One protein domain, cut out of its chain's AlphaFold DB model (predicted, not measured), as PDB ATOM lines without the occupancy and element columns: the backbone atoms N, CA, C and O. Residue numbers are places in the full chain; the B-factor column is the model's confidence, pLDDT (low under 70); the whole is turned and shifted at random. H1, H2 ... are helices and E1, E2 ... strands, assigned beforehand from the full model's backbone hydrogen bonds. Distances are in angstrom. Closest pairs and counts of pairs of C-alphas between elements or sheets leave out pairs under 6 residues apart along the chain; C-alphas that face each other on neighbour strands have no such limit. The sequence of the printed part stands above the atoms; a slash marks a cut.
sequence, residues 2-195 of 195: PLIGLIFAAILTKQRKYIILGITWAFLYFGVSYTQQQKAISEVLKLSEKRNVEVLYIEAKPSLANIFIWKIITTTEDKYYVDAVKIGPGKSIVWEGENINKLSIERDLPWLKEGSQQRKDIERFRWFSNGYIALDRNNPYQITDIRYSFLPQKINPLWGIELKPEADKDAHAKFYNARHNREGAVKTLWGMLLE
ATOM      1  N   PRO A   2     188.781 202.335 214.013       87.88
ATOM      2  CA  PRO A   2     190.086 202.642 214.625       87.88
ATOM      3  C   PRO A   2     191.269 202.535 213.655       87.88
ATOM      4  O   PRO A   2     192.105 203.429 213.604       87.88
ATOM      5  N   LEU A   3     191.293 201.495 212.814       92.56
ATOM      6  CA  LEU A   3     192.362 201.293 211.832       92.56
ATOM      7  C   LEU A   3     192.464 202.444 210.818       92.56
ATOM      8  O   LEU A   3     193.557 202.927 210.555       92.56
ATOM      9  N   ILE A   4     191.329 202.917 210.292       94.19
ATOM     10  CA  ILE A   4     191.290 204.043 209.346       94.19
ATOM     11  C   ILE A   4     191.821 205.312 210.020       94.19
ATOM     12  O   ILE A   4     192.665 205.998 209.451       94.19
ATOM     13  N   GLY A   5     191.393 205.590 211.256       95.81
ATOM     14  CA  GLY A   5     191.904 206.725 212.029       95.81
ATOM     15  C   GLY A   5     193.417 206.652 212.260       95.81
ATOM     16  O   GLY A   5     194.111 207.650 212.092       95.81
ATOM     17  N   LEU A   6     193.946 205.463 212.569       95.19
ATOM     18  CA  LEU A   6     195.385 205.237 212.745       95.19
ATOM     19  C   LEU A   6     196.167 205.393 211.435       95.19
ATOM     20  O   LEU A   6     197.272 205.929 211.459       95.19
ATOM     21  N   ILE A   7     195.589 204.997 210.298       94.12
ATOM     22  CA  ILE A   7     196.177 205.232 208.971       94.12
ATOM     23  C   ILE A   7     196.259 206.735 208.685       94.12
ATOM     24  O   ILE A   7     197.330 207.228 208.339       94.12
ATOM     25  N   PHE A   8     195.171 207.487 208.885       96.62
ATOM     26  CA  PHE A   8     195.191 208.941 208.696       96.62
ATOM     27  C   PHE A   8     196.177 209.630 209.642       96.62
ATOM     28  O   PHE A   8     196.953 210.473 209.198       96.62
ATOM     29  N   ALA A   9     196.210 209.240 210.917       95.44
ATOM     30  CA  ALA A   9     197.189 209.754 211.868       95.44
ATOM     31  C   ALA A   9     198.625 209.456 211.412       95.44
ATOM     32  O   ALA A   9     199.464 210.351 211.421       95.44
ATOM     33  N   ALA A  10     198.904 208.239 210.932       95.56
ATOM     34  CA  ALA A  10     200.213 207.884 210.392       95.56
ATOM     35  C   ALA A  10     200.608 208.766 209.196       95.56
ATOM     36  O   ALA A  10     201.755 209.208 209.138       95.56
ATOM     37  N   ILE A  11     199.675 209.058 208.282       96.12
ATOM     38  CA  ILE A  11     199.911 209.926 207.115       96.12
ATOM     39  C   ILE A  11     200.182 211.370 207.552       96.12
ATOM     40  O   ILE A  11     201.161 211.973 207.112       96.12
ATOM     41  N   LEU A  12     199.335 211.917 208.428       97.12
ATOM     42  CA  LEU A  12     199.395 213.319 208.840       97.12
ATOM     43  C   LEU A  12     200.603 213.608 209.733       97.12
ATOM     44  O   LEU A  12     201.290 214.606 209.540       97.12
ATOM     45  N   THR A  13     200.888 212.736 210.701       95.94
ATOM     46  CA  THR A  13     201.986 212.965 211.646       95.94
ATOM     47  C   THR A  13     203.310 212.370 211.175       95.94
ATOM     48  O   THR A  13     204.339 212.671 211.772       95.94
ATOM     49  N   LYS A  14     203.297 211.462 210.186       93.88
ATOM     50  CA  LYS A  14     204.467 210.702 209.700       93.88
ATOM     51  C   LYS A  14     205.204 209.911 210.795       93.88
ATOM     52  O   LYS A  14     206.408 209.689 210.709       93.88
ATOM     53  N   GLN A  15     204.498 209.477 211.845       95.50
ATOM     54  CA  GLN A  15     205.110 208.764 212.976       95.50
ATOM     55  C   GLN A  15     204.855 207.258 212.891       95.50
ATOM     56  O   GLN A  15     203.709 206.811 212.831       95.50
ATOM     57  N   ARG A  16     205.927 206.457 213.005       95.31
ATOM     58  CA  ARG A  16     205.865 204.982 212.964       95.31
ATOM     59  C   ARG A  16     204.957 204.379 214.042       95.31
ATOM     60  O   ARG A  16     204.381 203.318 213.819       95.31
ATOM     61  N   LYS A  17     204.784 205.053 215.185       96.69
ATOM     62  CA  LYS A  17     203.938 204.568 216.289       96.69
ATOM     63  C   LYS A  17     202.494 204.282 215.853       96.69
ATOM     64  O   LYS A  17     201.932 203.281 216.277       96.69
ATOM     65  N   TYR A  18     201.919 205.097 214.963       96.06
ATOM     66  CA  TYR A  18     200.545 204.900 214.483       96.06
ATOM     67  C   TYR A  18     200.422 203.697 213.543       96.06
ATOM     68  O   TYR A  18     199.410 203.003 213.571       96.06
ATOM     69  N   ILE A  19     201.480 203.395 212.779       94.94
ATOM     70  CA  ILE A  19     201.564 202.175 211.966       94.94
ATOM     71  C   ILE A  19     201.584 200.946 212.880       94.94
ATOM     72  O   ILE A  19     200.798 200.026 212.680       94.94
ATOM     73  N   ILE A  20     202.440 200.955 213.910       96.44
ATOM     74  CA  ILE A  20     202.541 199.849 214.875       96.44
ATOM     75  C   ILE A  20     201.195 199.640 215.574       96.44
ATOM     76  O   ILE A  20     200.684 198.528 215.564       96.44
ATOM     77  N   LEU A  21     200.576 200.708 216.088       96.88
ATOM     78  CA  LEU A  21     199.249 200.635 216.706       96.88
ATOM     79  C   LEU A  21     198.188 200.083 215.746       96.88
ATOM     80  O   LEU A  21     197.353 199.287 216.165       96.88
ATOM     81  N   GLY A  22     198.222 200.467 214.467       96.81
ATOM     82  CA  GLY A  22     197.292 199.964 213.454       96.81
ATOM     83  C   GLY A  22     197.450 198.466 213.209       96.81
ATOM     84  O   GLY A  22     196.463 197.731 213.214       96.81
ATOM     85  N   ILE A  23     198.692 198.002 213.060       96.38
ATOM     86  CA  ILE A  23     199.012 196.580 212.895       96.38
ATOM     87  C   ILE A  23     198.603 195.794 214.146       96.38
ATOM     88  O   ILE A  23     197.889 194.799 214.035       96.38
ATOM     89  N   THR A  24     198.985 196.263 215.338       96.69
ATOM     90  CA  THR A  24     198.597 195.648 216.615       96.69
ATOM     91  C   THR A  24     197.080 195.559 216.742       96.69
ATOM     92  O   THR A  24     196.557 194.504 217.091       96.69
ATOM     93  N   TRP A  25     196.356 196.627 216.401       96.69
ATOM     94  CA  TRP A  25     194.897 196.630 216.413       96.69
ATOM     95  C   TRP A  25     194.302 195.594 215.453       96.69
ATOM     96  O   TRP A  25     193.379 194.878 215.834       96.69
ATOM     97  N   ALA A  26     194.828 195.483 214.228       96.31
ATOM     98  CA  ALA A  26     194.361 194.495 213.259       96.31
ATOM     99  C   ALA A  26     194.550 193.061 213.778       96.31
ATOM    100  O   ALA A  26     193.598 192.283 213.769       96.31
ATOM    101  N   PHE A  27     195.738 192.732 214.300       97.00
ATOM    102  CA  PHE A  27     196.006 191.412 214.878       97.00
ATOM    103  C   PHE A  27     195.103 191.101 216.074       97.00
ATOM    104  O   PHE A  27     194.538 190.011 216.135       97.00
ATOM    105  N   LEU A  28     194.918 192.054 216.992       96.06
ATOM    106  CA  LEU A  28     194.017 191.879 218.133       96.06
ATOM    107  C   LEU A  28     192.575 191.648 217.675       96.06
ATOM    108  O   LEU A  28     191.923 190.718 218.143       96.06
ATOM    109  N   TYR A  29     192.088 192.453 216.731       95.69
ATOM    110  CA  TYR A  29     190.728 192.334 216.218       95.69
ATOM    111  C   TYR A  29     190.485 190.982 215.537       95.69
ATOM    112  O   TYR A  29     189.512 190.300 215.862       95.69
ATOM    113  N   PHE A  30     191.378 190.557 214.635       96.00
ATOM    114  CA  PHE A  30     191.255 189.263 213.962       96.00
ATOM    115  C   PHE A  30     191.436 188.087 214.924       96.00
ATOM    116  O   PHE A  30     190.685 187.122 214.826       96.00
ATOM    117  N   GLY A  31     192.353 188.172 215.892       96.69
ATOM    118  CA  GLY A  31     192.523 187.136 216.915       96.69
ATOM    119  C   GLY A  31     191.277 186.974 217.792       96.69
ATOM    120  O   GLY A  31     190.799 185.859 218.016       96.69
ATOM    121  N   VAL A  32     190.682 188.085 218.231       96.06
ATOM    122  CA  VAL A  32     189.421 188.073 218.987       96.06
ATOM    123  C   VAL A  32     188.266 187.551 218.127       96.06
ATOM    124  O   VAL A  32     187.454 186.765 218.604       96.06
ATOM    125  N   SER A  33     188.185 187.939 216.855       96.25
ATOM    126  CA  SER A  33     187.143 187.450 215.946       96.25
ATOM    127  C   SER A  33     187.271 185.944 215.685       96.25
ATOM    128  O   SER A  33     186.289 185.225 215.830       96.25
ATOM    129  N   TYR A  34     188.477 185.447 215.401       97.19
ATOM    130  CA  TYR A  34     188.734 184.026 215.166       97.19
ATOM    131  C   TYR A  34     188.399 183.172 216.393       97.19
ATOM    132  O   TYR A  34     187.692 182.174 216.289       97.19
ATOM    133  N   THR A  35     188.840 183.588 217.584       96.44
ATOM    134  CA  THR A  35     188.531 182.848 218.819       96.44
ATOM    135  C   THR A  35     187.031 182.812 219.115       96.44
ATOM    136  O   THR A  35     186.520 181.779 219.547       96.44
ATOM    137  N   GLN A  36     186.299 183.899 218.848       97.06
ATOM    138  CA  GLN A  36     184.839 183.913 218.970       97.06
ATOM    139  C   GLN A  36     184.156 183.026 217.926       97.06
ATOM    140  O   GLN A  36     183.238 182.291 218.279       97.06
ATOM    141  N   GLN A  37     184.640 183.023 216.683       97.69
ATOM    142  CA  GLN A  37     184.127 182.156 215.622       97.69
ATOM    143  C   GLN A  37     184.209 180.678 216.016       97.69
ATOM    144  O   GLN A  37     183.219 179.959 215.912       97.69
ATOM    145  N   GLN A  38     185.363 180.232 216.524       97.62
ATOM    146  CA  GLN A  38     185.559 178.838 216.934       97.62
ATOM    147  C   GLN A  38     184.632 178.442 218.092       97.62
ATOM    148  O   GLN A  38     184.055 177.355 218.087       97.62
ATOM    149  N   LYS A  39     184.419 179.343 219.060       97.44
ATOM    150  CA  LYS A  39     183.443 179.124 220.139       97.44
ATOM    151  C   LYS A  39     182.016 179.021 219.599       97.44
ATOM    152  O   LYS A  39     181.284 178.129 220.011       97.44
ATOM    153  N   ALA A  40     181.635 179.888 218.659       98.19
ATOM    154  CA  ALA A  40     180.315 179.848 218.038       98.19
ATOM    155  C   ALA A  40     180.073 178.529 217.285       98.19
ATOM    156  O   ALA A  40     179.015 177.923 217.441       98.19
ATOM    157  N   ILE A  41     181.074 178.046 216.539       98.38
ATOM    158  CA  ILE A  41     181.031 176.741 215.862       98.38
ATOM    159  C   ILE A  41     180.841 175.609 216.881       98.38
ATOM    160  O   ILE A  41     179.987 174.749 216.681       98.38
ATOM    161  N   SER A  42     181.578 175.625 217.997       97.75
ATOM    162  CA  SER A  42     181.439 174.612 219.052       97.75
ATOM    163  C   SER A  42     180.032 174.575 219.659       97.75
ATOM    164  O   SER A  42     179.494 173.490 219.875       97.75
ATOM    165  N   GLU A  43     179.403 175.729 219.896       98.12
ATOM    166  CA  GLU A  43     178.026 175.780 220.403       98.12
ATOM    167  C   GLU A  43     177.008 175.235 219.390       98.12
ATOM    168  O   GLU A  43     176.089 174.509 219.773       98.12
ATOM    169  N   VAL A  44     177.187 175.502 218.092       97.81
ATOM    170  CA  VAL A  44     176.298 174.937 217.060       97.81
ATOM    171  C   VAL A  44     176.520 173.447 216.841       97.81
ATOM    172  O   VAL A  44     175.558 172.739 216.550       97.81
ATOM    173  N   LEU A  45     177.735 172.932 217.023       98.12
ATOM    174  CA  LEU A  45     177.971 171.486 216.984       98.12
ATOM    175  C   LEU A  45     177.177 170.769 218.085       98.12
ATOM    176  O   LEU A  45     176.463 169.814 217.784       98.12
ATOM    177  N   LYS A  46     177.187 171.294 219.319       97.69
ATOM    178  CA  LYS A  46     176.356 170.774 220.425       97.69
ATOM    179  C   LYS A  46     174.862 170.842 220.099       97.69
ATOM    180  O   LYS A  46     174.109 169.914 220.388       97.69
ATOM    181  N   LEU A  47     174.417 171.944 219.489       97.69
ATOM    182  CA  LEU A  47     173.029 172.096 219.047       97.69
ATOM    183  C   LEU A  47     172.660 171.074 217.962       97.69
ATOM    184  O   LEU A  47     171.569 170.510 217.998       97.69
ATOM    185  N   SER A  48     173.558 170.835 217.009       96.94
ATOM    186  CA  SER A  48     173.348 169.900 215.900       96.94
ATOM    187  C   SER A  48     173.261 168.460 216.404       96.94
ATOM    188  O   SER A  48     172.353 167.739 216.001       96.94
ATOM    189  N   GLU A  49     174.109 168.081 217.364       96.88
ATOM    190  CA  GLU A  49     174.036 166.791 218.058       96.88
ATOM    191  C   GLU A  49     172.697 166.623 218.790       96.88
ATOM    192  O   GLU A  49     171.999 165.631 218.592       96.88
ATOM    193  N   LYS A  50     172.258 167.641 219.547       96.75
ATOM    194  CA  LYS A  50     170.945 167.636 220.218       96.75
ATOM    195  C   LYS A  50     169.779 167.479 219.233       96.75
ATOM    196  O   LYS A  50     168.767 166.869 219.572       96.75
ATOM    197  N   ARG A  51     169.898 168.047 218.030       95.69
ATOM    198  CA  ARG A  51     168.896 167.937 216.957       95.69
ATOM    199  C   ARG A  51     169.007 166.638 216.152       95.69
ATOM    200  O   ARG A  51     168.174 166.427 215.275       95.69
ATOM    201  N   ASN A  52     170.004 165.795 216.430       95.69
ATOM    202  CA  ASN A  52     170.341 164.613 215.638       95.69
ATOM    203  C   ASN A  52     170.548 164.950 214.145       95.69
ATOM    204  O   ASN A  52     170.047 164.265 213.255       95.69
ATOM    205  N   VAL A  53     171.229 166.072 213.882       95.69
ATOM    206  CA  VAL A  53     171.535 166.576 212.539       95.69
ATOM    207  C   VAL A  53     172.943 166.145 212.143       95.69
ATOM    208  O   VAL A  53     173.913 166.507 212.809       95.69
ATOM    209  N   GLU A  54     173.060 165.426 211.027       95.88
ATOM    210  CA  GLU A  54     174.350 165.042 210.452       95.88
ATOM    211  C   GLU A  54     174.996 166.232 209.728       95.88
ATOM    212  O   GLU A  54     174.514 166.722 208.704       95.88
ATOM    213  N   VAL A  55     176.091 166.732 210.296       97.56
ATOM    214  CA  VAL A  55     176.774 167.937 209.824       97.56
ATOM    215  C   VAL A  55     177.787 167.584 208.738       97.56
ATOM    216  O   VAL A  55     178.776 166.911 209.016       97.56
ATOM    217  N   LEU A  56     177.610 168.122 207.529       97.50
ATOM    218  CA  LEU A  56     178.624 168.045 206.470       97.50
ATOM    219  C   LEU A  56     179.592 169.226 206.512       97.50
ATOM    220  O   LEU A  56     180.794 169.071 206.316       97.50
ATOM    221  N   TYR A  57     179.065 170.428 206.732       96.31
ATOM    222  CA  TYR A  57     179.858 171.653 206.731       96.31
ATOM    223  C   TYR A  57     179.196 172.735 207.583       96.31
ATOM    224  O   TYR A  57     177.970 172.852 207.599       96.31
ATOM    225  N   ILE A  58     180.003 173.557 208.255       97.88
ATOM    226  CA  ILE A  58     179.540 174.707 209.036       97.88
ATOM    227  C   ILE A  58     180.215 175.968 208.512       97.88
ATOM    228  O   ILE A  58     181.436 176.085 208.540       97.88
ATOM    229  N   GLU A  59     179.403 176.943 208.115       97.31
ATOM    230  CA  GLU A  59     179.859 178.301 207.833       97.31
ATOM    231  C   GLU A  59     179.498 179.209 209.010       97.31
ATOM    232  O   GLU A  59     178.326 179.320 209.363       97.31
ATOM    233  N   ALA A  60     180.475 179.909 209.585       97.62
ATOM    234  CA  ALA A  60     180.246 180.872 210.659       97.62
ATOM    235  C   ALA A  60     180.648 182.279 210.219       97.62
ATOM    236  O   ALA A  60     181.829 182.533 209.976       97.62
ATOM    237  N   LYS A  61     179.691 183.209 210.150       96.00
ATOM    238  CA  LYS A  61     179.939 184.597 209.735       96.00
ATOM    239  C   LYS A  61     179.503 185.588 210.805       96.00
ATOM    240  O   LYS A  61     178.438 185.402 211.395       96.00
ATOM    241  N   PRO A  62     180.263 186.671 211.032       96.69
ATOM    242  CA  PRO A  62     179.781 187.751 211.873       96.69
ATOM    243  C   PRO A  62     178.485 188.321 211.288       96.69
ATOM    244  O   PRO A  62     178.351 188.508 210.076       96.69
ATOM    245  N   SER A  63     177.523 188.586 212.164       95.62
ATOM    246  CA  SER A  63     176.314 189.333 211.825       95.62
ATOM    247  C   SER A  63     176.634 190.814 211.589       95.62
ATOM    248  O   SER A  63     177.776 191.264 211.715       95.62
ATOM    249  N   LEU A  64     175.622 191.591 211.199       93.19
ATOM    250  CA  LEU A  64     175.823 192.956 210.731       93.19
ATOM    251  C   LEU A  64     176.595 193.814 211.753       93.19
ATOM    252  O   LEU A  64     176.151 194.024 212.881       93.19
ATOM    253  N   ALA A  65     177.739 194.340 211.307       92.38
ATOM    254  CA  ALA A  65     178.553 195.345 211.994       92.38
ATOM    255  C   ALA A  65     179.070 194.975 213.406       92.38
ATOM    256  O   ALA A  65     179.389 195.870 214.187       92.38
ATOM    257  N   ASN A  66     179.206 193.687 213.741       94.44
ATOM    258  CA  ASN A  66     179.765 193.248 215.026       94.44
ATOM    259  C   ASN A  66     180.499 191.895 214.910       94.44
ATOM    260  O   ASN A  66     180.364 191.211 213.906       94.44
ATOM    261  N   ILE A  67     181.272 191.509 215.933       95.31
ATOM    262  CA  ILE A  67     181.974 190.203 216.006       95.31
ATOM    263  C   ILE A  67     181.506 189.335 217.184       95.31
ATOM    264  O   ILE A  67     182.181 188.373 217.539       95.31
ATOM    265  N   PHE A  68     180.382 189.699 217.804       96.56
ATOM    266  CA  PHE A  68     179.848 189.020 218.988       96.56
ATOM    267  C   PHE A  68     178.734 188.048 218.620       96.56
ATOM    268  O   PHE A  68     178.659 186.960 219.175       96.56
ATOM    269  N   ILE A  69     177.885 188.414 217.661       97.88
ATOM    270  CA  ILE A  69     176.802 187.569 217.167       97.88
ATOM    271  C   ILE A  69     177.193 187.014 215.805       97.88
ATOM    272  O   ILE A  69     177.509 187.765 214.878       97.88
ATOM    273  N   TRP A  70     177.113 185.699 215.685       98.25
ATOM    274  CA  TRP A  70     177.502 184.929 214.519       98.25
ATOM    275  C   TRP A  70     176.271 184.297 213.883       98.25
ATOM    276  O   TRP A  70     175.515 183.610 214.564       98.25
ATOM    277  N   LYS A  71     176.075 184.522 212.581       98.31
ATOM    278  CA  LYS A  71     175.188 183.707 211.747       98.31
ATOM    279  C   LYS A  71     175.921 182.417 211.421       98.31
ATOM    280  O   LYS A  71     177.022 182.464 210.868       98.31
ATOM    281  N   ILE A  72     175.306 181.292 211.747       98.31
ATOM    282  CA  ILE A  72     175.866 179.972 211.496       98.31
ATOM    283  C   ILE A  72     174.975 179.252 210.493       98.31
ATOM    284  O   ILE A  72     173.760 179.230 210.659       98.31
ATOM    285  N   ILE A  73     175.577 178.694 209.445       98.44
ATOM    286  CA  ILE A  73     174.893 177.875 208.445       98.44
ATOM    287  C   ILE A  73     175.449 176.460 208.538       98.44
ATOM    288  O   ILE A  73     176.542 176.184 208.039       98.44
ATOM    289  N   THR A  74     174.691 175.567 209.161       98.50
ATOM    290  CA  THR A  74     174.979 174.132 209.179       98.50
ATOM    291  C   THR A  74     174.386 173.511 207.925       98.50
ATOM    292  O   THR A  74     173.194 173.630 207.650       98.50
ATOM    293  N   THR A  75     175.229 172.862 207.138       98.25
ATOM    294  CA  THR A  75     174.858 172.208 205.885       98.25
ATOM    295  C   THR A  75     174.780 170.705 206.116       98.25
ATOM    296  O   THR A  75     175.764 170.110 206.552       98.25
ATOM    297  N   THR A  76     173.635 170.105 205.806       98.00
ATOM    298  CA  THR A  76     173.442 168.646 205.740       98.00
ATOM    299  C   THR A  76     173.495 168.199 204.287       98.00
ATOM    300  O   THR A  76     173.812 169.005 203.412       98.00
ATOM    301  N   GLU A  77     173.192 166.940 203.984       96.62
ATOM    302  CA  GLU A  77     173.059 166.473 202.602       96.62
ATOM    303  C   GLU A  77     171.988 167.267 201.830       96.62
ATOM    304  O   GLU A  77     172.265 167.815 200.760       96.62
ATOM    305  N   ASP A  78     170.813 167.440 202.431       96.44
ATOM    306  CA  ASP A  78     169.581 167.921 201.803       96.44
ATOM    307  C   ASP A  78     169.170 169.349 202.203       96.44
ATOM    308  O   ASP A  78     168.397 169.991 201.483       96.44
ATOM    309  N   LYS A  79     169.677 169.869 203.326       97.75
ATOM    310  CA  LYS A  79     169.206 171.105 203.963       97.75
ATOM    311  C   LYS A  79     170.330 172.031 204.412       97.75
ATOM    312  O   LYS A  79     171.491 171.659 204.580       97.75
ATOM    313  N   TYR A  80     169.926 173.270 204.649       98.31
ATOM    314  CA  TYR A  80     170.654 174.258 205.422       98.31
ATOM    315  C   TYR A  80     169.886 174.558 206.702       98.31
ATOM    316  O   TYR A  80     168.680 174.779 206.646       98.31
ATOM    317  N   TYR A  81     170.584 174.636 207.825       98.44
ATOM    318  CA  TYR A  81     170.087 175.151 209.097       98.44
ATOM    319  C   TYR A  81     170.810 176.461 209.376       98.44
ATOM    320  O   TYR A  81     172.033 176.525 209.279       98.44
ATOM    321  N   VAL A  82     170.056 177.513 209.666       98.25
ATOM    322  CA  VAL A  82     170.553 178.867 209.883       98.25
ATOM    323  C   VAL A  82     170.213 179.280 211.301       98.25
ATOM    324  O   VAL A  82     169.062 179.583 211.594       98.25
ATOM    325  N   ASP A  83     171.223 179.318 212.157       98.50
ATOM    326  CA  ASP A  83     171.112 179.670 213.570       98.50
ATOM    327  C   ASP A  83     171.930 180.932 213.873       98.50
ATOM    328  O   ASP A  83     172.761 181.374 213.070       98.50
ATOM    329  N   ALA A  84     171.715 181.522 215.050       98.38
ATOM    330  CA  ALA A  84     172.582 182.577 215.560       98.38
ATOM    331  C   ALA A  84     173.205 182.188 216.896       98.38
ATOM    332  O   ALA A  84     172.537 181.634 217.764       98.38
ATOM    333  N   VAL A  85     174.472 182.546 217.085       98.31
ATOM    334  CA  VAL A  85     175.169 182.360 218.361       98.31
ATOM    335  C   VAL A  85     175.833 183.657 218.783       98.31
ATOM    336  O   VAL A  85     176.607 184.238 218.023       98.31
ATOM    337  N   LYS A  86     175.561 184.099 220.009       97.88
ATOM    338  CA  LYS A  86     176.306 185.173 220.660       97.88
ATOM    339  C   LYS A  86     177.414 184.596 221.514       97.88
ATOM    340  O   LYS A  86     177.162 183.817 222.432       97.88
ATOM    341  N   ILE A  87     178.625 185.053 221.234       96.75
ATOM    342  CA  ILE A  87     179.815 184.825 222.035       96.75
ATOM    343  C   ILE A  87     180.216 186.158 222.663       96.75
ATOM    344  O   ILE A  87     180.202 187.204 222.019       96.75
ATOM    345  N   GLY A  88     180.557 186.120 223.944       86.69
ATOM    346  CA  GLY A  88     180.989 187.282 224.704       86.69
ATOM    347  C   GLY A  88     181.717 186.861 225.981       86.69
ATOM    348  O   GLY A  88     182.091 185.695 226.114       86.69
ATOM    349  N   PRO A  89     181.933 187.791 226.923       82.62
ATOM    350  CA  PRO A  89     182.556 187.487 228.212       82.62
ATOM    351  C   PRO A  89     181.707 186.566 229.104       82.62
ATOM    352  O   PRO A  89     182.252 185.868 229.952       82.62
ATOM    353  N   GLY A  90     180.382 186.596 228.932       85.12
ATOM    354  CA  GLY A  90     179.427 185.795 229.697       85.12
ATOM    355  C   GLY A  90     179.089 184.450 229.051       85.12
ATOM    356  O   GLY A  90     179.795 183.949 228.176       85.12
ATOM    357  N   LYS A  91     177.966 183.869 229.488       91.56
ATOM    358  CA  LYS A  91     177.420 182.635 228.914       91.56
ATOM    359  C   LYS A  91     177.049 182.852 227.441       91.56
ATOM    360  O   LYS A  91     176.428 183.857 227.105       91.56
ATOM    361  N   SER A  92     177.396 181.892 226.587       96.06
ATOM    362  CA  SER A  92     176.969 181.880 225.186       96.06
ATOM    363  C   SER A  92     175.443 181.802 225.079       96.06
ATOM    364  O   SER A  92     174.809 181.045 225.819       96.06
ATOM    365  N   ILE A  93     174.865 182.547 224.137       97.62
ATOM    366  CA  ILE A  93     173.429 182.490 223.825       97.62
ATOM    367  C   ILE A  93     173.272 181.902 222.429       97.62
ATOM    368  O   ILE A  93     173.926 182.348 221.487       97.62
ATOM    369  N   VAL A  94     172.413 180.896 222.306       97.94
ATOM    370  CA  VAL A  94     172.104 180.229 221.041       97.94
ATOM    371  C   VAL A  94     170.649 180.520 220.707       97.94
ATOM    372  O   VAL A  94     169.755 180.175 221.479       97.94
ATOM    373  N   TRP A  95     170.415 181.139 219.555       98.00
ATOM    374  CA  TRP A  95     169.081 181.303 218.993       98.00
ATOM    375  C   TRP A  95     168.899 180.300 217.867       98.00
ATOM    376  O   TRP A  95     169.495 180.429 216.793       98.00
ATOM    377  N   GLU A  96     168.047 179.316 218.136       97.69
ATOM    378  CA  GLU A  96     167.569 178.389 217.127       97.69
ATOM    379  C   GLU A  96     166.808 179.160 216.046       97.69
ATOM    380  O   GLU A  96     165.883 179.925 216.340       97.69
ATOM    381  N   GLY A  97     167.242 179.007 214.802       96.94
ATOM    382  CA  GLY A  97     166.680 179.733 213.680       96.94
ATOM    383  C   GLY A  97     165.866 178.849 212.750       96.94
ATOM    384  O   GLY A  97     164.955 178.131 213.155       96.94
ATOM    385  N   GLU A  98     166.147 178.965 211.462       97.44
ATOM    386  CA  GLU A  98     165.324 178.416 210.391       97.44
ATOM    387  C   GLU A  98     166.102 177.393 209.566       97.44
ATOM    388  O   GLU A  98     167.320 177.464 209.478       97.44
ATOM    389  N   ASN A  99     165.408 176.457 208.916       97.38
ATOM    390  CA  ASN A  99     166.040 175.495 208.010       97.38
ATOM    391  C   ASN A  99     165.354 175.440 206.643       97.38
ATOM    392  O   ASN A  99     164.144 175.610 206.550       97.38
ATOM    393  N   ILE A 100     166.096 175.224 205.566       97.94
ATOM    394  CA  ILE A 100     165.539 175.191 204.211       97.94
ATOM    395  C   ILE A 100     166.211 174.108 203.379       97.94
ATOM    396  O   ILE A 100     167.400 173.845 203.550       97.94
ATOM    397  N   ASN A 101     165.457 173.489 202.473       98.06
ATOM    398  CA  ASN A 101     166.014 172.518 201.539       98.06
ATOM    399  C   ASN A 101     166.986 173.209 200.578       98.06
ATOM    400  O   ASN A 101     166.738 174.327 200.116       98.06
ATOM    401  N   LYS A 102     168.072 172.518 200.236       98.06
ATOM    402  CA  LYS A 102     168.935 172.912 199.122       98.06
ATOM    403  C   LYS A 102     168.150 172.847 197.820       98.06
ATOM    404  O   LYS A 102     167.368 171.912 197.627       98.06
ATOM    405  N   LEU A 103     168.408 173.788 196.913       98.38
ATOM    406  CA  LEU A 103     167.779 173.779 195.594       98.38
ATOM    407  C   LEU A 103     168.221 172.557 194.774       98.38
ATOM    408  O   LEU A 103     169.397 172.455 194.404       98.38
ATOM    409  N   SER A 104     167.258 171.715 194.404       97.25
ATOM    410  CA  SER A 104     167.367 170.727 193.325       97.25
ATOM    411  C   SER A 104     166.499 171.201 192.167       97.25
ATOM    412  O   SER A 104     165.298 171.385 192.337       97.25
ATOM    413  N   ILE A 105     167.086 171.414 190.989       96.62
ATOM    414  CA  ILE A 105     166.334 171.964 189.853       96.62
ATOM    415  C   ILE A 105     165.274 170.958 189.390       96.62
ATOM    416  O   ILE A 105     164.147 171.336 189.100       96.62
ATOM    417  N   GLU A 106     165.615 169.676 189.375       95.94
ATOM    418  CA  GLU A 106     164.747 168.585 188.936       95.94
ATOM    419  C   GLU A 106     163.524 168.448 189.847       95.94
ATOM    420  O   GLU A 106     162.408 168.269 189.366       95.94
ATOM    421  N   ARG A 107     163.732 168.562 191.165       96.81
ATOM    422  CA  ARG A 107     162.668 168.444 192.167       96.81
ATOM    423  C   ARG A 107     161.849 169.726 192.294       96.81
ATOM    424  O   ARG A 107     160.626 169.666 192.343       96.81
ATOM    425  N   ASP A 108     162.522 170.867 192.399       97.38
ATOM    426  CA  ASP A 108     161.904 172.131 192.810       97.38
ATOM    427  C   ASP A 108     161.404 172.952 191.611       97.38
ATOM    428  O   ASP A 108     160.510 173.784 191.754       97.38
ATOM    429  N   LEU A 109     161.966 172.724 190.420       97.12
ATOM    430  CA  LEU A 109     161.667 173.467 189.194       97.12
ATOM    431  C   LEU A 109     161.408 172.519 188.003       97.12
ATOM    432  O   LEU A 109     162.006 172.703 186.939       97.12
ATOM    433  N   PRO A 110     160.491 171.533 188.119       95.94
ATOM    434  CA  PRO A 110     160.246 170.547 187.058       95.94
ATOM    435  C   PRO A 110     159.716 171.171 185.757       95.94
ATOM    436  O   PRO A 110     159.800 170.576 184.688       95.94
ATOM    437  N   TRP A 111     159.177 172.389 185.833       95.69
ATOM    438  CA  TRP A 111     158.698 173.164 184.689       95.69
ATOM    439  C   TRP A 111     159.833 173.830 183.889       95.69
ATOM    440  O   TRP A 111     159.613 174.290 182.764       95.69
ATOM    441  N   LEU A 112     161.042 173.925 184.451       96.31
ATOM    442  CA  LEU A 112     162.151 174.643 183.839       96.31
ATOM    443  C   LEU A 112     162.802 173.801 182.737       96.31
ATOM    444  O   LEU A 112     163.461 172.795 182.994       96.31
ATOM    445  N   LYS A 113     162.679 174.265 181.492       93.69
ATOM    446  CA  LYS A 113     163.237 173.588 180.313       93.69
ATOM    447  C   LYS A 113     164.760 173.418 180.441       93.69
ATOM    448  O   LYS A 113     165.470 174.402 180.670       93.69
ATOM    449  N   GLU A 114     165.266 172.204 180.201       91.88
ATOM    450  CA  GLU A 114     166.694 171.847 180.343       91.88
ATOM    451  C   GLU A 114     167.641 172.743 179.529       91.88
ATOM    452  O   GLU A 114     168.723 173.104 179.982       91.88
ATOM    453  N   GLY A 115     167.224 173.156 178.331       94.31
ATOM    454  CA  GLY A 115     168.018 174.016 177.451       94.31
ATOM    455  C   GLY A 115     167.792 175.521 177.623       94.31
ATOM    456  O   GLY A 115     168.221 176.275 176.750       94.31
ATOM    457  N   SER A 116     167.068 175.964 178.657       97.25
ATOM    458  CA  SER A 116     166.736 177.384 178.850       97.25
ATOM    459  C   SER A 116     167.917 178.212 179.361       97.25
ATOM    460  O   SER A 116     168.783 177.734 180.100       97.25
ATOM    461  N   GLN A 117     167.926 179.496 179.009       98.19
ATOM    462  CA  GLN A 117     168.882 180.466 179.524       98.19
ATOM    463  C   GLN A 117     168.725 180.666 181.038       98.19
ATOM    464  O   GLN A 117     169.732 180.719 181.743       98.19
ATOM    465  N   GLN A 118     167.495 180.643 181.563       98.38
ATOM    466  CA  GLN A 118     167.241 180.678 183.007       98.38
ATOM    467  C   GLN A 118     167.929 179.530 183.757       98.38
ATOM    468  O   GLN A 118     168.526 179.776 184.800       98.38
ATOM    469  N   ARG A 119     167.951 178.300 183.221       97.62
ATOM    470  CA  ARG A 119     168.673 177.185 183.863       97.62
ATOM    471  C   ARG A 119     170.183 177.431 183.938       97.62
ATOM    472  O   ARG A 119     170.802 177.137 184.956       97.62
ATOM    473  N   LYS A 120     170.774 178.039 182.904       98.25
ATOM    474  CA  LYS A 120     172.184 178.471 182.934       98.25
ATOM    475  C   LYS A 120     172.412 179.591 183.949       98.25
ATOM    476  O   LYS A 120     173.443 179.613 184.617       98.25
ATOM    477  N   ASP A 121     171.465 180.519 184.068       98.44
ATOM    478  CA  ASP A 121     171.540 181.616 185.033       98.44
ATOM    479  C   ASP A 121     171.440 181.113 186.480       98.44
ATOM    480  O   ASP A 121     172.151 181.634 187.339       98.44
ATOM    481  N   ILE A 122     170.663 180.053 186.745       98.50
ATOM    482  CA  ILE A 122     170.647 179.371 188.050       98.50
ATOM    483  C   ILE A 122     172.036 178.854 188.404       98.50
ATOM    484  O   ILE A 122     172.499 179.095 189.513       98.50
ATOM    485  N   GLU A 123     172.732 178.189 187.482       98.06
ATOM    486  CA  GLU A 123     174.066 177.644 187.767       98.06
ATOM    487  C   GLU A 123     175.131 178.740 187.928       98.06
ATOM    488  O   GLU A 123     175.991 178.654 188.808       98.06
ATOM    489  N   ARG A 124     175.025 179.846 187.178       98.19
ATOM    490  CA  ARG A 124     175.845 181.047 187.432       98.19
ATOM    491  C   ARG A 124     175.586 181.616 188.825       98.19
ATOM    492  O   ARG A 124     176.527 181.955 189.543       98.19
ATOM    493  N   PHE A 125     174.316 181.704 189.220       98.56
ATOM    494  CA  PHE A 125     173.928 182.193 190.537       98.56
ATOM    495  C   PHE A 125     174.345 181.233 191.659       98.56
ATOM    496  O   PHE A 125     174.784 181.687 192.715       98.56
ATOM    497  N   ARG A 126     174.294 179.918 191.421       98.31
ATOM    498  CA  ARG A 126     174.808 178.879 192.320       98.31
ATOM    499  C   ARG A 126     176.293 179.081 192.577       98.31
ATOM    500  O   ARG A 126     176.694 179.128 193.736       98.31
ATOM    501  N   TRP A 127     177.093 179.266 191.525       98.31
ATOM    502  CA  TRP A 127     178.523 179.555 191.652       98.31
ATOM    503  C   TRP A 127     178.775 180.849 192.445       98.31
ATOM    504  O   TRP A 127     179.521 180.834 193.422       98.31
ATOM    505  N   PHE A 128     178.083 181.943 192.106       97.50
ATOM    506  CA  PHE A 128     178.188 183.226 192.821       97.50
ATOM    507  C   PHE A 128     177.834 183.110 194.316       97.50
ATOM    508  O   PHE A 128     178.457 183.722 195.194       97.50
ATOM    509  N   SER A 129     176.838 182.282 194.614       97.44
ATOM    510  CA  SER A 129     176.348 182.033 195.968       97.44
ATOM    511  C   SER A 129     177.173 180.987 196.722       97.44
ATOM    512  O   SER A 129     176.836 180.641 197.850       97.44
ATOM    513  N   ASN A 130     178.259 180.477 196.127       96.62
ATOM    514  CA  ASN A 130     179.054 179.364 196.651       96.62
ATOM    515  C   ASN A 130     178.198 178.131 197.003       96.62
ATOM    516  O   ASN A 130     178.368 177.508 198.045       96.62
ATOM    517  N   GLY A 131     177.196 177.839 196.176       96.88
ATOM    518  CA  GLY A 131     176.270 176.725 196.355       96.88
ATOM    519  C   GLY A 131     175.106 176.975 197.318       96.88
ATOM    520  O   GLY A 131     174.145 176.217 197.252       96.88
ATOM    521  N   TYR A 132     175.137 178.029 198.145       97.81
ATOM    522  CA  TYR A 132     174.133 178.340 199.181       97.81
ATOM    523  C   TYR A 132     172.831 178.926 198.623       97.81
ATOM    524  O   TYR A 132     172.395 180.008 199.027       97.81
ATOM    525  N   ILE A 133     172.218 178.208 197.686       98.31
ATOM    526  CA  ILE A 133     170.956 178.604 197.075       98.31
ATOM    527  C   ILE A 133     169.814 177.682 197.475       98.31
ATOM    528  O   ILE A 133     169.964 176.462 197.583       98.31
ATOM    529  N   ALA A 134     168.654 178.291 197.670       98.25
ATOM    530  CA  ALA A 134     167.411 177.610 197.987       98.25
ATOM    531  C   ALA A 134     166.257 178.271 197.229       98.25
ATOM    532  O   ALA A 134     166.361 179.432 196.830       98.25
ATOM    533  N   LEU A 135     165.166 177.535 197.033       97.75
ATOM    534  CA  LEU A 135     163.914 178.120 196.563       97.75
ATOM    535  C   LEU A 135     163.308 178.975 197.686       97.75
ATOM    536  O   LEU A 135     163.302 178.553 198.843       97.75
ATOM    537  N   ASP A 136     162.823 180.172 197.365       95.44
ATOM    538  CA  ASP A 136     162.169 181.039 198.340       95.44
ATOM    539  C   ASP A 136     160.874 180.389 198.855       95.44
ATOM    540  O   ASP A 136     160.091 179.815 198.097       95.44
ATOM    541  N   ARG A 137     160.639 180.467 200.170       92.12
ATOM    542  CA  ARG A 137     159.473 179.826 200.802       92.12
ATOM    543  C   ARG A 137     158.146 180.490 200.444       92.12
ATOM    544  O   ARG A 137     157.108 179.845 200.539       92.12
ATOM    545  N   ASN A 138     158.176 181.775 200.111       91.88
ATOM    546  CA  ASN A 138     156.995 182.586 199.844       91.88
ATOM    547  C   ASN A 138     156.757 182.767 198.340       91.88
ATOM    548  O   ASN A 138     155.644 183.106 197.943       91.88
ATOM    549  N   ASN A 139     157.779 182.550 197.503       94.31
ATOM    550  CA  ASN A 139     157.668 182.637 196.052       94.31
ATOM    551  C   ASN A 139     158.402 181.473 195.348       94.31
ATOM    552  O   ASN A 139     159.631 181.490 195.259       94.31
ATOM    553  N   PRO A 140     157.677 180.507 194.748       95.25
ATOM    554  CA  PRO A 140     158.278 179.337 194.099       95.25
ATOM    555  C   PRO A 140     159.034 179.661 192.800       95.25
ATOM    556  O   PRO A 140     159.619 178.773 192.185       95.25
ATOM    557  N   TYR A 141     159.020 180.919 192.361       96.88
ATOM    558  CA  TYR A 141     159.780 181.391 191.207       96.88
ATOM    559  C   TYR A 141     161.038 182.157 191.605       96.88
ATOM    560  O   TYR A 141     161.753 182.638 190.732       96.88
ATOM    561  N   GLN A 142     161.338 182.281 192.897       97.44
ATOM    562  CA  GLN A 142     162.535 182.964 193.371       97.44
ATOM    563  C   GLN A 142     163.536 181.972 193.951       97.44
ATOM    564  O   GLN A 142     163.194 181.078 194.720       97.44
ATOM    565  N   ILE A 143     164.799 182.156 193.582       98.31
ATOM    566  CA  ILE A 143     165.934 181.451 194.161       98.31
ATOM    567  C   ILE A 143     166.763 182.469 194.925       98.31
ATOM    568  O   ILE A 143     167.165 183.505 194.394       98.31
ATOM    569  N   THR A 144     167.050 182.139 196.171       97.50
ATOM    570  CA  THR A 144     167.691 183.024 197.134       97.50
ATOM    571  C   THR A 144     169.105 182.567 197.474       97.50
ATOM    572  O   THR A 144     169.335 181.372 197.639       97.50
ATOM    573  N   ASP A 145     170.018 183.516 197.706       97.69
ATOM    574  CA  ASP A 145     171.277 183.279 198.426       97.69
ATOM    575  C   ASP A 145     171.037 183.371 199.942       97.69
ATOM    576  O   ASP A 145     170.756 184.443 200.486       97.69
ATOM    577  N   ILE A 146     171.159 182.250 200.656       96.88
ATOM    578  CA  ILE A 146     170.819 182.194 202.086       96.88
ATOM    579  C   ILE A 146     171.907 182.769 203.009       96.88
ATOM    580  O   ILE A 146     171.695 182.887 204.226       96.88
ATOM    581  N   ARG A 147     173.087 183.116 202.469       96.12
ATOM    582  CA  ARG A 147     174.266 183.491 203.268       96.12
ATOM    583  C   ARG A 147     174.064 184.783 204.043       96.12
ATOM    584  O   ARG A 147     174.633 184.934 205.123       96.12
ATOM    585  N   TYR A 148     173.257 185.702 203.518       92.94
ATOM    586  CA  TYR A 148     173.154 187.059 204.041       92.94
ATOM    587  C   TYR A 148     171.713 187.432 204.358       92.94
ATOM    588  O   TYR A 148     170.831 187.342 203.514       92.94
ATOM    589  N   SER A 149     171.497 187.887 205.586       93.56
ATOM    590  CA  SER A 149     170.221 188.372 206.111       93.56
ATOM    591  C   SER A 149     170.503 189.420 207.187       93.56
ATOM    592  O   SER A 149     171.567 189.398 207.811       93.56
ATOM    593  N   PHE A 150     169.567 190.342 207.429       93.81
ATOM    594  CA  PHE A 150     169.726 191.315 208.519       93.81
ATOM    595  C   PHE A 150     169.704 190.644 209.897       93.81
ATOM    596  O   PHE A 150     170.493 191.006 210.766       93.81
ATOM    597  N   LEU A 151     168.824 189.654 210.081       96.19
ATOM    598  CA  LEU A 151     168.784 188.827 211.285       96.19
ATOM    599  C   LEU A 151     169.566 187.527 211.069       96.19
ATOM    600  O   LEU A 151     169.272 186.809 210.105       96.19
ATOM    601  N   PRO A 152     170.540 187.205 211.937       96.94
ATOM    602  CA  PRO A 152     171.447 186.081 211.728       96.94
ATOM    603  C   PRO A 152     170.753 184.712 211.779       96.94
ATOM    604  O   PRO A 152     171.134 183.825 211.029       96.94
ATOM    605  N   GLN A 153     169.694 184.566 212.574       96.75
ATOM    606  CA  GLN A 153     168.911 183.335 212.745       96.75
ATOM    607  C   GLN A 153     167.753 183.180 211.741       96.75
ATOM    608  O   GLN A 153     166.869 182.347 211.929       96.75
ATOM    609  N   LYS A 154     167.686 184.032 210.710       95.69
ATOM    610  CA  LYS A 154     166.588 184.051 209.733       95.69
ATOM    611  C   LYS A 154     167.081 183.781 208.318       95.69
ATOM    612  O   LYS A 154     168.144 184.257 207.911       95.69
ATOM    613  N   ILE A 155     166.259 183.078 207.545       94.75
ATOM    614  CA  ILE A 155     166.394 182.907 206.099       94.75
ATOM    615  C   ILE A 155     165.518 183.977 205.442       94.75
ATOM    616  O   ILE A 155     164.452 183.714 204.898       94.75
ATOM    617  N   ASN A 156     165.971 185.226 205.569       92.69
ATOM    618  CA  ASN A 156     165.392 186.391 204.904       92.69
ATOM    619  C   ASN A 156     166.504 187.057 204.079       92.69
ATOM    620  O   ASN A 156     167.240 187.897 204.616       92.69
ATOM    621  N   PRO A 157     166.715 186.583 202.846       92.69
ATOM    622  CA  PRO A 157     167.874 186.927 202.040       92.69
ATOM    623  C   PRO A 157     167.870 188.388 201.625       92.69
ATOM    624  O   PRO A 157     166.822 189.014 201.511       92.69
ATOM    625  N   LEU A 158     169.052 188.933 201.354       94.62
ATOM    626  CA  LEU A 158     169.184 190.297 200.838       94.62
ATOM    627  C   LEU A 158     169.016 190.375 199.312       94.62
ATOM    628  O   LEU A 158     168.690 191.442 198.790       94.62
ATOM    629  N   TRP A 159     169.223 189.270 198.595       96.69
ATOM    630  CA  TRP A 159     169.115 189.202 197.138       96.69
ATOM    631  C   TRP A 159     168.817 187.786 196.640       96.69
ATOM    632  O   TRP A 159     168.989 186.797 197.355       96.69
ATOM    633  N   GLY A 160     168.426 187.708 195.373       97.69
ATOM    634  CA  GLY A 160     168.167 186.462 194.671       97.69
ATOM    635  C   GLY A 160     167.984 186.675 193.173       97.69
ATOM    636  O   GLY A 160     168.183 187.777 192.649       97.69
ATOM    637  N   ILE A 161     167.578 185.610 192.495       98.44
ATOM    638  CA  ILE A 161     167.104 185.653 191.113       98.44
ATOM    639  C   ILE A 161     165.644 185.216 191.050       98.44
ATOM    640  O   ILE A 161     165.204 184.343 191.793       98.44
ATOM    641  N   GLU A 162     164.898 185.833 190.154       98.19
ATOM    642  CA  GLU A 162     163.503 185.550 189.873       98.19
ATOM    643  C   GLU A 162     163.387 184.942 188.479       98.19
ATOM    644  O   GLU A 162     163.922 185.461 187.492       98.19
ATOM    645  N   LEU A 163     162.706 183.811 188.427       98.12
ATOM    646  CA  LEU A 163     162.459 183.023 187.244       98.12
ATOM    647  C   LEU A 163     161.066 183.324 186.687       98.12
ATOM    648  O   LEU A 163     160.172 183.784 187.396       98.12
ATOM    649  N   LYS A 164     160.864 183.032 185.404       97.25
ATOM    650  CA  LYS A 164     159.573 183.203 184.731       97.25
ATOM    651  C   LYS A 164     159.227 181.935 183.938       97.25
ATOM    652  O   LYS A 164     159.904 181.679 182.940       97.25
ATOM    653  N   PRO A 165     158.190 181.168 184.335       93.62
ATOM    654  CA  PRO A 165     157.827 179.900 183.688       93.62
ATOM    655  C   PRO A 165     157.528 179.989 182.195       93.62
ATOM    656  O   PRO A 165     157.969 179.148 181.417       93.62
ATOM    657  N   GLU A 166     156.825 181.038 181.785       91.50
ATOM    658  CA  GLU A 166     156.379 181.233 180.400       91.50
ATOM    659  C   GLU A 166     157.331 182.119 179.588       91.50
ATOM    660  O   GLU A 166     156.931 182.755 178.617       91.50
ATOM    661  N   ALA A 167     158.588 182.243 180.010       92.06
ATOM    662  CA  ALA A 167     159.551 183.032 179.259       92.06
ATOM    663  C   ALA A 167     160.079 182.274 178.033       92.06
ATOM    664  O   ALA A 167     160.124 181.039 178.003       92.06
ATOM    665  N   ASP A 168     160.547 183.037 177.048       93.75
ATOM    666  CA  ASP A 168     161.258 182.491 175.899       93.75
ATOM    667  C   ASP A 168     162.499 181.706 176.335       93.75
ATOM    668  O   ASP A 168     163.083 181.949 177.396       93.75
ATOM    669  N   LYS A 169     162.935 180.764 175.491       93.88
ATOM    670  CA  LYS A 169     164.078 179.885 175.788       93.88
ATOM    671  C   LYS A 169     165.341 180.671 176.157       93.88
ATOM    672  O   LYS A 169     166.085 180.219 177.026       93.88
ATOM    673  N   ASP A 170     165.547 181.828 175.534       97.06
ATOM    674  CA  ASP A 170     166.732 182.672 175.706       97.06
ATOM    675  C   ASP A 170     166.526 183.810 176.721       97.06
ATOM    676  O   ASP A 170     167.430 184.608 176.961       97.06
ATOM    677  N   ALA A 171     165.351 183.887 177.354       97.62
ATOM    678  CA  ALA A 171     165.071 184.894 178.367       97.62
ATOM    679  C   ALA A 171     165.888 184.642 179.643       97.62
ATOM    680  O   ALA A 171     165.975 183.518 180.141       97.62
ATOM    681  N   HIS A 172     166.452 185.713 180.195       98.00
ATOM    682  CA  HIS A 172     167.265 185.670 181.405       98.00
ATOM    683  C   HIS A 172     166.431 185.730 182.687       98.00
ATOM    684  O   HIS A 172     165.363 186.347 182.725       98.00
ATOM    685  N   ALA A 173     166.961 185.137 183.759       98.00
ATOM    686  CA  ALA A 173     166.428 185.337 185.104       98.00
ATOM    687  C   ALA A 173     166.675 186.783 185.567       98.00
ATOM    688  O   ALA A 173     167.700 187.391 185.249       98.00
ATOM    689  N   LYS A 174     165.751 187.346 186.348       98.00
ATOM    690  CA  LYS A 174     165.861 188.720 186.844       98.00
ATOM    691  C   LYS A 174     166.527 188.739 188.214       98.00
ATOM    692  O   LYS A 174     166.031 188.127 189.149       98.00
ATOM    693  N   PHE A 175     167.607 189.493 188.374       97.56
ATOM    694  CA  PHE A 175     168.181 189.736 189.699       97.56
ATOM    695  C   PHE A 175     167.291 190.681 190.517       97.56
ATOM    696  O   PHE A 175     166.827 191.703 190.001       97.56
ATOM    697  N   TYR A 176     167.089 190.384 191.800       95.81
ATOM    698  CA  TYR A 176     166.356 191.254 192.716       95.81
ATOM    699  C   TYR A 176     167.107 191.469 194.030       95.81
ATOM    700  O   TYR A 176     167.891 190.637 194.478       95.81
ATOM    701  N   ASN A 177     166.823 192.607 194.665       94.00
ATOM    702  CA  ASN A 177     167.256 192.904 196.027       94.00
ATOM    703  C   ASN A 177     166.027 192.947 196.929       94.00
ATOM    704  O   ASN A 177     165.079 193.684 196.648       94.00
ATOM    705  N   ALA A 178     166.060 192.215 198.033       88.12
ATOM    706  CA  ALA A 178     165.028 192.279 199.051       88.12
ATOM    707  C   ALA A 178     165.350 193.407 200.039       88.12
ATOM    708  O   ALA A 178     166.463 193.528 200.552       88.12
ATOM    709  N   ARG A 179     164.364 194.263 200.314       76.75
ATOM    710  CA  ARG A 179     164.498 195.384 201.266       76.75
ATOM    711  C   ARG A 179     163.528 195.281 202.440       76.75
ATOM    712  O   ARG A 179     163.242 196.280 203.096       76.75
ATOM    713  N   HIS A 180     162.992 194.092 202.692       74.88
ATOM    714  CA  HIS A 180     161.885 193.933 203.623       74.88
ATOM    715  C   HIS A 180     162.312 194.190 205.078       74.88
ATOM    716  O   HIS A 180     163.280 193.605 205.558       74.88
ATOM    717  N   ASN A 181     161.581 195.079 205.760       83.00
ATOM    718  CA  ASN A 181     161.687 195.407 207.189       83.00
ATOM    719  C   ASN A 181     163.123 195.526 207.755       83.00
ATOM    720  O   ASN A 181     163.447 194.990 208.818       83.00
ATOM    721  N   ARG A 182     163.997 196.252 207.049       87.75
ATOM    722  CA  ARG A 182     165.385 196.489 207.484       87.75
ATOM    723  C   ARG A 182     165.466 197.110 208.881       87.75
ATOM    724  O   ARG A 182     166.284 196.688 209.690       87.75
ATOM    725  N   GLU A 183     164.653 198.127 209.153       90.44
ATOM    726  CA  GLU A 183     164.724 198.891 210.405       90.44
ATOM    727  C   GLU A 183     164.334 198.042 211.614       90.44
ATOM    728  O   GLU A 183     165.062 198.021 212.607       90.44
ATOM    729  N   GLY A 184     163.248 197.268 211.503       94.69
ATOM    730  CA  GLY A 184     162.843 196.323 212.539       94.69
ATOM    731  C   GLY A 184     163.909 195.258 212.786       94.69
ATOM    732  O   GLY A 184     164.277 195.015 213.932       94.69
ATOM    733  N   ALA A 185     164.477 194.686 211.720       93.75
ATOM    734  CA  ALA A 185     165.535 193.686 211.826       93.75
ATOM    735  C   ALA A 185     166.797 194.228 212.523       93.75
ATOM    736  O   ALA A 185     167.351 193.568 213.400       93.75
ATOM    737  N   VAL A 186     167.226 195.447 212.182       93.69
ATOM    738  CA  VAL A 186     168.367 196.102 212.840       93.69
ATOM    739  C   VAL A 186     168.063 196.376 214.314       93.69
ATOM    740  O   VAL A 186     168.916 196.119 215.162       93.69
ATOM    741  N   LYS A 187     166.850 196.834 214.648       95.94
ATOM    742  CA  LYS A 187     166.428 197.043 216.043       95.94
ATOM    743  C   LYS A 187     166.464 195.741 216.847       95.94
ATOM    744  O   LYS A 187     166.970 195.731 217.966       95.94
ATOM    745  N   THR A 188     165.974 194.643 216.277       96.44
ATOM    746  CA  THR A 188     166.033 193.321 216.912       96.44
ATOM    747  C   THR A 188     167.475 192.850 217.100       96.44
ATOM    748  O   THR A 188     167.814 192.398 218.191       96.44
ATOM    749  N   LEU A 189     168.349 193.016 216.100       96.25
ATOM    750  CA  LEU A 189     169.766 192.657 216.225       96.25
ATOM    751  C   LEU A 189     170.467 193.449 217.342       96.25
ATOM    752  O   LEU A 189     171.250 192.882 218.100       96.25
ATOM    753  N   TRP A 190     170.162 194.743 217.479       96.00
ATOM    754  CA  TRP A 190     170.649 195.550 218.599       96.00
ATOM    755  C   TRP A 190     170.172 195.022 219.953       96.00
ATOM    756  O   TRP A 190     170.964 194.977 220.888       96.00
ATOM    757  N   GLY A 191     168.917 194.574 220.050       96.00
ATOM    758  CA  GLY A 191     168.407 193.901 221.248       96.00
ATOM    759  C   GLY A 191     169.218 192.651 221.596       96.00
ATOM    760  O   GLY A 191     169.684 192.523 222.723       96.00
ATOM    761  N   MET A 192     169.492 191.792 220.609       95.69
ATOM    762  CA  MET A 192     170.312 190.584 220.798       95.69
ATOM    763  C   MET A 192     171.739 190.909 221.282       95.69
ATOM    764  O   MET A 192     172.352 190.142 222.026       95.69
ATOM    765  N   LEU A 193     172.307 192.052 220.872       93.50
ATOM    766  CA  LEU A 193     173.631 192.491 221.333       93.50
ATOM    767  C   LEU A 193     173.642 192.911 222.805       93.50
ATOM    768  O   LEU A 193     174.675 192.752 223.454       93.50
ATOM    769  N   LEU A 194     172.520 193.403 223.328       92.50
ATOM    770  CA  LEU A 194     172.403 193.901 224.700       92.50
ATOM    771  C   LEU A 194     171.941 192.843 225.712       92.50
ATOM    772  O   LEU A 194     172.122 193.066 226.903       92.50
ATOM    773  N   GLU A 195     171.378 191.728 225.241       88.06
ATOM    774  CA  GLU A 195     170.927 190.584 226.062       88.06
ATOM    775  C   GLU A 195     172.053 189.895 226.852       88.06
ATOM    776  O   GLU A 195     171.881 189.663 228.063       88.06
TER     777      GLU A 195
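Overview. This is residues 2 to 195 of the 195 residues of an uncharacterized protein of Micavibrio sp (UniProt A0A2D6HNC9). Two small four-stranded sheets, E1 to E4 and E5 to E8, follow each other along the length of the domain, each with a helix over one face: the long H2 over the first, the shorter H4 over the second. H2 runs on well beyond its sheet as an arm, where H1 folds back beside its residues 16 to 26, while H5 only grazes the first sheet. The printed part has 194 residues, with five named helices and eight named strands in the order H1 H2 E1 E2 E3 E4 H3 H4 E5 E6 E7 E8 H5, and the class is mixed, helices and strands. Both sheets are antiparallel, in the orders E1 E2 E3 E4 and E5 E6 E7 E8. The whole is loose, with a radius of gyration of the C-alphas of 20.5 A and spans of 64 by 45 by 31 A.

Along the chain. H1, residues 2 to 13, begins with C-alpha 2 at (190.086, 202.642, 214.625) and is 16.0 A long. H2, residues 16 to 50, measures 51.6 A and ends with C-alpha 50 at (170.945, 167.636, 220.218). E1 is residues 57 to 62, E2 69 to 75, E3 79 to 86, 23.0 A, and E4 93 to 101, 25.5 A. H3 is residues 105 to 108 and H4 117 to 128, 16.5 A. E5 is residues 133 to 135, E6 142 to 145, E7 159 to 162 and E8 174 to 177. H5, residues 182 to 194, is 18.8 A long and ends with C-alpha 194 at (172.403, 193.901, 224.700).

Arrangement. E1 to E4 form a meander, each strand the antiparallel neighbour of the one before, and the sheet is twisted. N 59 and O 73 of E1 and E2 are 3.0 A apart, N 72 and O 83 of E2 and E3 2.9 A, and N 82 and O 98 of E3 and E4 2.7 A, within hydrogen-bond range. H2 is on this sheet with residues 33 to 48, in two layers, a helix on one face of a sheet; its closest C-alphas to E3 are those of Ala 40 and Val 85, 5.7 A apart. H1 and H2 form a helical hairpin and touch, closest at the C-alphas of Ala 10 and Tyr 18, 5.1 A, at a shallow tilt of 8 degrees, opposite ways. H5 only grazes the first sheet with residues 189 to 193; the C-alphas of Leu 193 and Ile 69 are 7.2 A apart. Between the sheets, the closest C-alphas of E4 and E5 are those of Asn 101 and Ala 134, 6.4 A. E5 to E8 form a second meander: N 144 and O 134 are 2.9 A apart, N 143 and O 161 2.9 A, and N 162 and O 174 2.7 A, within hydrogen-bond range. H4 is on this sheet, again two layers, at a height over the sheet of 9.3 A, over E6 and E7, and runs along the strands, at 12 degrees to E7 on the local plane. H3 is not on it, but only just, with 4 pairs of C-alphas within 10 A. In H1, H2, H4 and H5 every O i to N i+4 pair is within hydrogen-bond range; H3 is too short for such a pair.

Size, cuts and confidence. The C-alphas of Gln 15 and Trp 111 are the two farthest apart, 65.0 A. The printed part has no cut. The links E6 to E7, 13 residues, and E7 to E8, 11 residues, are long. The mean pLDDT of the printed part is 95.8, and no printed residue is under 70.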